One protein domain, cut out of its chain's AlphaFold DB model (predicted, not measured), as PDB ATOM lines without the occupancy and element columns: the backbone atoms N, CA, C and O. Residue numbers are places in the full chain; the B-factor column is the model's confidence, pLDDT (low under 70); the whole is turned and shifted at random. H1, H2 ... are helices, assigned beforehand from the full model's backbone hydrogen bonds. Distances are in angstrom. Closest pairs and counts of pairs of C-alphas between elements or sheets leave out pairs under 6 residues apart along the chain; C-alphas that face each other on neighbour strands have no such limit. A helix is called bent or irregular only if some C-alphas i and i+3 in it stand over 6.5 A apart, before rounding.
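AT A GLANCE: This is residues 60 to 116 of the 142 residues of an uncharacterized protein of Novosphingobium chloroacetimidivorans (UniProt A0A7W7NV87). Three helices make a small, compact body: H2, the longest, and H1 form a V, joined at its corner by a tight link, and the shorter H3 lies in the mouth of the V and packs on both arms. The nine-residue link after H2, residues 92 to 100, turns the chain back into that mouth, and residues 112 to 116 follow H3 as a short tail. The printed part has 57 residues, with three named helices in the order H1, H2, H3 and no named strand, and its class is all helix. It is compact, with a radius of gyration of the C-alphas of 10.9 A, and spans 28 by 25 by 17 A along its three main axes.

HOW THE PARTS SIT: The longest helix is H2, residues 78 to 91. H3, residues 101 to 111, touches H2, with 9 pairs of C-alphas within 8 A; the closest are those of Val 85 and Ile 108, 6.1 A apart. The lines of H2 and H3 are about perpendicular, at 74 degrees. H1, residues 63 to 75, touches H3 with residues 65 to 69 alone; the closest C-alphas are those of Leu 69 and Leu 109, 6.5 A apart. H1 and H3 run the same way at a steep tilt of 63 degrees. H1 and H2 are close but not clearly touching: their closest C-alphas, those of Ile 73 and Ile 81, are 7.9 A apart. These two run opposite ways at a steep tilt of 64 degrees, and their centres are 16.4 A apart. In H1, H2 and H3 every O i to N i+4 pair is within hydrogen-bond range.

IN THESE COORDINATES: H2 has 14 residues, Leu 78 to Glu 91, and measures 19.7 A from first to last C-alpha; it begins with C-alpha 78 at (131.753, 203.473, 119.415). H1 has 13 residues, Ala 63 to Asn 75, measures 18.2 A, and begins with C-alpha 63 at (120.399, 185.806, 116.391). H3 has 11 residues, Pro 101 to Val 111, measures 15.1 A, and ends with C-alpha 111 at (134.462, 194.691, 112.130). No helix is bent or irregular.

THE WHOLE: The two C-alphas farthest apart are those of Tyr 74 and Asp 94, at 30.0 A, while those of Lys 60 and Gly 116, the first and last printed, are 13.7 A apart. The printed part has no cut. The link from H1 to H2 is tight, with 2 residues, the link from H2 to H3 is short, with 9, and no link is long. The mean pLDDT of the printed part is 93.1, and one residue, Gly 116, is under 70 in this predicted model.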
ATOM      1  N   LYS A  60     115.296 190.255 109.985       90.19
ATOM      2  CA  LYS A  60     116.142 189.770 108.883       90.19
ATOM      3  C   LYS A  60     117.581 189.471 109.304       90.19
ATOM      4  O   LYS A  60     118.325 188.891 108.520       90.19
ATOM      5  N   VAL A  61     117.976 189.885 110.506       92.62
ATOM      6  CA  VAL A  61     119.302 189.613 111.068       92.62
ATOM      7  C   VAL A  61     119.177 188.420 112.003       92.62
ATOM      8  O   VAL A  61     118.361 188.431 112.925       92.62
ATOM      9  N   ASP A  62     119.966 187.379 111.764       91.38
ATOM     10  CA  ASP A  62     119.943 186.180 112.593       91.38
ATOM     11  C   ASP A  62     120.455 186.457 114.024       91.38
ATOM     12  O   ASP A  62     121.173 187.426 114.293       91.38
ATOM     13  N   ALA A  63     120.051 185.619 114.981       93.31
ATOM     14  CA  ALA A  63     120.399 185.806 116.391       93.31
ATOM     15  C   ALA A  63     121.923 185.811 116.671       93.31
ATOM     16  O   ALA A  63     122.366 186.650 117.465       93.31
ATOM     17  N   PRO A  64     122.746 184.950 116.034       92.81
ATOM     18  CA  PRO A  64     124.205 185.056 116.099       92.81
ATOM     19  C   PRO A  64     124.751 186.421 115.661       92.81
ATOM     20  O   PRO A  64     125.550 187.016 116.388       92.81
ATOM     21  N   ALA A  65     124.280 186.963 114.536       93.75
ATOM     22  CA  ALA A  65     124.683 188.284 114.057       93.75
ATOM     23  C   ALA A  65     124.286 189.397 115.044       93.75
ATOM     24  O   ALA A  65     125.101 190.265 115.364       93.75
ATOM     25  N   LYS A  66     123.073 189.349 115.614       94.62
ATOM     26  CA  LYS A  66     122.653 190.296 116.667       94.62
ATOM     27  C   LYS A  66     123.537 190.206 117.910       94.62
ATOM     28  O   LYS A  66     123.919 191.230 118.471       94.62
ATOM     29  N   SER A  67     123.890 188.991 118.319       94.44
ATOM     30  CA  SER A  67     124.766 188.760 119.472       94.44
ATOM     31  C   SER A  67     126.161 189.339 119.237       94.44
ATOM     32  O   SER A  67     126.714 189.978 120.133       94.44
ATOM     33  N   ALA A  68     126.698 189.197 118.020       94.94
ATOM     34  CA  ALA A  68     127.965 189.809 117.630       94.94
ATOM     35  C   ALA A  68     127.906 191.345 117.692       94.94
ATOM     36  O   ALA A  68     128.797 191.959 118.270       94.94
ATOM     37  N   LEU A  69     126.835 191.970 117.185       94.38
ATOM     38  CA  LEU A  69     126.649 193.429 117.251       94.38
ATOM     39  C   LEU A  69     126.626 193.950 118.694       94.38
ATOM     40  O   LEU A  69     127.292 194.936 119.007       94.38
ATOM     41  N   VAL A  70     125.885 193.281 119.582       94.88
ATOM     42  CA  VAL A  70     125.828 193.661 121.002       94.88
ATOM     43  C   VAL A  70     127.195 193.474 121.659       94.88
ATOM     44  O   VAL A  70     127.699 194.397 122.298       94.88
ATOM     45  N   GLY A  71     127.829 192.315 121.461       94.19
ATOM     46  CA  GLY A  71     129.161 192.034 122.001       94.19
ATOM     47  C   GLY A  71     130.208 193.046 121.536       94.19
ATOM     48  O   GLY A  71     131.038 193.484 122.327       94.19
ATOM     49  N   CYS A  72     130.127 193.482 120.284       94.25
ATOM     50  CA  CYS A  72     131.019 194.475 119.701       94.25
ATOM     51  C   CYS A  72     130.963 195.823 120.433       94.25
ATOM     52  O   CYS A  72     132.006 196.345 120.824       94.25
ATOM     53  N   ILE A  73     129.758 196.340 120.710       93.44
ATOM     54  CA  ILE A  73     129.581 197.595 121.461       93.44
ATOM     55  C   ILE A  73     130.076 197.477 122.904       93.44
ATOM     56  O   ILE A  73     130.600 198.443 123.453       93.44
ATOM     57  N   TYR A  74     129.924 196.312 123.535       93.12
ATOM     58  CA  TYR A  74     130.413 196.124 124.903       93.12
ATOM     59  C   TYR A  74     131.938 196.007 124.988       93.12
ATOM     60  O   TYR A  74     132.516 196.378 126.007       93.12
ATOM     61  N   ASN A  75     132.597 195.504 123.940       91.94
ATOM     62  CA  ASN A  75     134.045 195.276 123.941       91.94
ATOM     63  C   ASN A  75     134.858 196.454 123.383       91.94
ATOM     64  O   ASN A  75     136.052 196.551 123.668       91.94
ATOM     65  N   ALA A  76     134.247 197.348 122.604       93.00
ATOM     66  CA  ALA A  76     134.924 198.490 122.000       93.00
ATOM     67  C   ALA A  76     134.090 199.772 122.108       93.00
ATOM     68  O   ALA A  76     132.866 199.757 122.011       93.00
ATOM     69  N   SER A  77     134.760 200.918 122.260       91.75
ATOM     70  CA  SER A  77     134.070 202.208 122.203       91.75
ATOM     71  C   SER A  77     133.499 202.452 120.805       91.75
ATOM     72  O   SER A  77     134.116 202.085 119.803       91.75
ATOM     73  N   LEU A  78     132.351 203.139 120.715       91.38
ATOM     74  CA  LEU A  78     131.753 203.473 119.415       91.38
ATOM     75  C   LEU A  78     132.728 204.223 118.504       91.38
ATOM     76  O   LEU A  78     132.756 203.948 117.316       91.38
ATOM     77  N   GLY A  79     133.580 205.096 119.053       92.75
ATOM     78  CA  GLY A  79     134.624 205.763 118.271       92.75
ATOM     79  C   GLY A  79     135.596 204.780 117.609       92.75
ATOM     80  O   GLY A  79     135.897 204.923 116.431       92.75
ATOM     81  N   LYS A  80     136.027 203.731 118.325       94.06
ATOM     82  CA  LYS A  80     136.916 202.691 117.775       94.06
ATOM     83  C   LYS A  80     136.228 201.827 116.724       94.06
ATOM     84  O   LYS A  80     136.859 201.440 115.741       94.06
ATOM     85  N   ILE A  81     134.941 201.547 116.917       94.19
ATOM     86  CA  ILE A  81     134.126 200.839 115.928       94.19
ATOM     87  C   ILE A  81     134.002 201.698 114.666       94.19
ATOM     88  O   ILE A  81     134.291 201.207 113.581       94.19
ATOM     89  N   THR A  82     133.676 202.984 114.803       95.38
ATOM     90  CA  THR A  82     133.592 203.934 113.685       95.38
ATOM     91  C   THR A  82     134.892 204.024 112.906       95.38
ATOM     92  O   THR A  82     134.866 203.854 111.695       95.38
ATOM     93  N   GLU A  83     136.031 204.210 113.579       95.94
ATOM     94  CA  GLU A  83     137.348 204.235 112.926       95.94
ATOM     95  C   GLU A  83     137.609 202.951 112.122       95.94
ATOM     96  O   GLU A  83     138.114 202.998 111.001       95.94
ATOM     97  N   SER A  84     137.242 201.797 112.684       96.00
ATOM     98  CA  SER A  84     137.451 200.495 112.046       96.00
ATOM     99  C   SER A  84     136.525 200.284 110.845       96.00
ATOM    100  O   SER A  84     136.960 199.769 109.817       96.00
ATOM    101  N   VAL A  85     135.265 200.711 110.949       96.44
ATOM    102  CA  VAL A  85     134.287 200.652 109.853       96.44
ATOM    103  C   VAL A  85     134.663 201.635 108.742       96.44
ATOM    104  O   VAL A  85     134.640 201.257 107.572       96.44
ATOM    105  N   ASP A  86     135.075 202.857 109.084       96.00
ATOM    106  CA  ASP A  86     135.559 203.866 108.133       96.00
ATOM    107  C   ASP A  86     136.765 203.349 107.352       96.00
ATOM    108  O   ASP A  86     136.804 203.464 106.125       96.00
ATOM    109  N   LYS A  87     137.720 202.729 108.054       96.50
ATOM    110  CA  LYS A  87     138.881 202.094 107.433       96.50
ATOM    111  C   LYS A  87     138.461 200.978 106.477       96.50
ATOM    112  O   LYS A  87     138.903 200.977 105.332       96.50
ATOM    113  N   LEU A  88     137.572 200.081 106.911       95.75
ATOM    114  CA  LEU A  88     137.086 198.982 106.074       95.75
ATOM    115  C   LEU A  88     136.404 199.504 104.802       95.75
ATOM    116  O   LEU A  88     136.661 198.986 103.718       95.75
ATOM    117  N   ILE A  89     135.572 200.541 104.911       94.88
ATOM    118  CA  ILE A  89     134.894 201.160 103.761       94.88
ATOM    119  C   ILE A  89     135.902 201.814 102.817       94.88
ATOM    120  O   ILE A  89     135.814 201.619 101.609       94.88
ATOM    121  N   ALA A  90     136.879 202.550 103.350       95.94
ATOM    122  CA  ALA A  90     137.921 203.179 102.541       95.94
ATOM    123  C   ALA A  90     138.754 202.143 101.763       95.94
ATOM    124  O   ALA A  90     139.106 202.375 100.608       95.94
ATOM    125  N   GLU A  91     139.019 200.983 102.369       96.31
ATOM    126  CA  GLU A  91     139.736 199.862 101.747       96.31
ATOM    127  C   GLU A  91     138.871 199.068 100.744       96.31
ATOM    128  O   GLU A  91     139.416 198.307  99.949       96.31
ATOM    129  N   ASN A  92     137.542 199.238 100.758       95.06
ATOM    130  CA  ASN A  92     136.583 198.454  99.963       95.06
ATOM    131  C   ASN A  92     135.506 199.338  99.305       95.06
ATOM    132  O   ASN A  92     134.319 198.993  99.307       95.06
ATOM    133  N   THR A  93     135.899 200.487  98.754       92.38
ATOM    134  CA  THR A  93     134.966 201.480  98.181       92.38
ATOM    135  C   THR A  93     134.144 200.956  96.999       92.38
ATOM    136  O   THR A  93     133.044 201.447  96.757       92.38
ATOM    137  N   ASP A  94     134.622 199.928  96.294       92.56
ATOM    138  CA  ASP A  94     133.902 199.230  95.223       92.56
ATOM    139  C   ASP A  94     132.808 198.275  95.739       92.56
ATOM    140  O   ASP A  94     131.911 197.898  94.983       92.56
ATOM    141  N   LYS A  95     132.855 197.893  97.023       89.94
ATOM    142  CA  LYS A  95     131.963 196.880  97.623       89.94
ATOM    143  C   LYS A  95     131.031 197.438  98.684       89.94
ATOM    144  O   LYS A  95     129.951 196.886  98.893       89.94
ATOM    145  N   VAL A  96     131.461 198.487  99.380       93.31
ATOM    146  CA  VAL A  96     130.738 199.063 100.512       93.31
ATOM    147  C   VAL A  96     130.552 200.556 100.295       93.31
ATOM    148  O   VAL A  96     131.487 201.346 100.382       93.31
ATOM    149  N   SER A  97     129.306 200.945 100.060       93.00
ATOM    150  CA  SER A  97     128.859 202.330 100.050       93.00
ATOM    151  C   SER A  97     128.254 202.691 101.405       93.00
ATOM    152  O   SER A  97     127.378 201.990 101.921       93.00
ATOM    153  N   ARG A  98     128.695 203.824 101.965       92.38
ATOM    154  CA  ARG A  98     128.170 204.373 103.226       92.38
ATOM    155  C   ARG A  98     126.694 204.797 103.108       92.38
ATOM    156  O   ARG A  98     125.999 204.860 104.119       92.38
ATOM    157  N   ASP A  99     126.200 205.007 101.889       93.25
ATOM    158  CA  ASP A  99     124.803 205.354 101.602       93.25
ATOM    159  C   ASP A  99     123.871 204.133 101.583       93.25
ATOM    160  O   ASP A  99     122.646 204.277 101.589       93.25
ATOM    161  N   ASN A 100     124.425 202.916 101.574       93.31
ATOM    162  CA  ASN A 100     123.645 201.687 101.579       93.31
ATOM    163  C   ASN A 100     123.628 201.052 102.985       93.31
ATOM    164  O   ASN A 100     124.616 200.440 103.397       93.31
ATOM    165  N   PRO A 101     122.510 201.122 103.732       91.81
ATOM    166  CA  PRO A 101     122.465 200.670 105.124       91.81
ATOM    167  C   PRO A 101     122.712 199.166 105.277       91.81
ATOM    168  O   PRO A 101     123.251 198.741 106.294       91.81
ATOM    169  N   SER A 102     122.362 198.358 104.271       92.50
ATOM    170  CA  SER A 102     122.635 196.919 104.281       92.50
ATOM    171  C   SER A 102     124.131 196.634 104.142       92.50
ATOM    172  O   SER A 102     124.657 195.784 104.853       92.50
ATOM    173  N   GLN A 103     124.834 197.367 103.273       95.06
ATOM    174  CA  GLN A 103     126.286 197.232 103.119       95.06
ATOM    175  C   GLN A 103     127.033 197.759 104.350       95.06
ATOM    176  O   GLN A 103     127.980 197.127 104.813       95.06
ATOM    177  N   VAL A 104     126.567 198.868 104.930       95.75
ATOM    178  CA  VAL A 104     127.101 199.395 106.193       95.75
ATOM    179  C   VAL A 104     126.896 198.399 107.333       95.75
ATOM    180  O   VAL A 104     127.824 198.165 108.102       95.75
ATOM    181  N   LEU A 105     125.726 197.765 107.434       95.06
ATOM    182  CA  LEU A 105     125.481 196.733 108.443       95.06
ATOM    183  C   LEU A 105     126.441 195.548 108.281       95.06
ATOM    184  O   LEU A 105     127.004 195.089 109.273       95.06
ATOM    185  N   SER A 106     126.677 195.095 107.048       93.50
ATOM    186  CA  SER A 106     127.665 194.049 106.763       93.50
ATOM    187  C   SER A 106     129.085 194.462 107.157       93.50
ATOM    188  O   SER A 106     129.811 193.660 107.739       93.50
ATOM    189  N   ALA A 107     129.476 195.714 106.903       95.75
ATOM    190  CA  ALA A 107     130.772 196.245 107.328       95.75
ATOM    191  C   ALA A 107     130.908 196.290 108.858       95.75
ATOM    192  O   ALA A 107     131.940 195.887 109.393       95.75
ATOM    193  N   ILE A 108     129.857 196.714 109.567       95.62
ATOM    194  CA  ILE A 108     129.819 196.698 111.035       95.62
ATOM    195  C   ILE A 108     129.962 195.258 111.542       95.62
ATOM    196  O   ILE A 108     130.814 194.996 112.383       95.62
ATOM    197  N   LEU A 109     129.195 194.307 111.001       94.81
ATOM    198  CA  LEU A 109     129.281 192.890 111.372       94.81
ATOM    199  C   LEU A 109     130.686 192.312 111.150       94.81
ATOM    200  O   LEU A 109     131.196 191.610 112.025       94.81
ATOM    201  N   ALA A 110     131.326 192.652 110.031       94.50
ATOM    202  CA  ALA A 110     132.688 192.224 109.726       94.50
ATOM    203  C   ALA A 110     133.708 192.778 110.737       94.50
ATOM    204  O   ALA A 110     134.522 192.019 111.262       94.50
ATOM    205  N   VAL A 111     133.630 194.072 111.075       95.62
ATOM    206  CA  VAL A 111     134.462 194.691 112.130       95.62
ATOM    207  C   VAL A 111     134.202 194.054 113.495       95.62
ATOM    208  O   VAL A 111     135.123 193.878 114.289       95.62
ATOM    209  N   CYS A 112     132.960 193.658 113.752       94.12
ATOM    210  CA  CYS A 112     132.550 192.966 114.967       94.12
ATOM    211  C   CYS A 112     132.920 191.471 114.984       94.12
ATOM    212  O   CYS A 112     132.539 190.760 115.914       94.12
ATOM    213  N   GLY A 113     133.662 190.983 113.983       90.88
ATOM    214  CA  GLY A 113     134.177 189.615 113.928       90.88
ATOM    215  C   GLY A 113     133.138 188.561 113.543       90.88
ATOM    216  O   GLY A 113     133.385 187.369 113.715       90.88
ATOM    217  N   TYR A 114     131.977 188.969 113.026       93.06
ATOM    218  CA  TYR A 114     130.975 188.029 112.545       93.06
ATOM    219  C   TYR A 114     131.360 187.507 111.156       93.06
ATOM    220  O   TYR A 114     131.365 188.250 110.177       93.06
ATOM    221  N   THR A 115     131.674 186.212 111.070       77.31
ATOM    222  CA  THR A 115     132.086 185.530 109.829       77.31
ATOM    223  C   THR A 115     130.973 184.695 109.193       77.31
ATOM    224  O   THR A 115     131.214 183.997 108.209       77.31
ATOM    225  N   GLY A 116     129.764 184.713 109.760       65.94
ATOM    226  CA  GLY A 116     128.606 184.070 109.149       65.94
ATOM    227  C   GLY A 116     128.154 184.827 107.903       65.94
ATOM    228  O   GLY A 116     128.375 186.034 107.781       65.94
TER     229      GLY A 116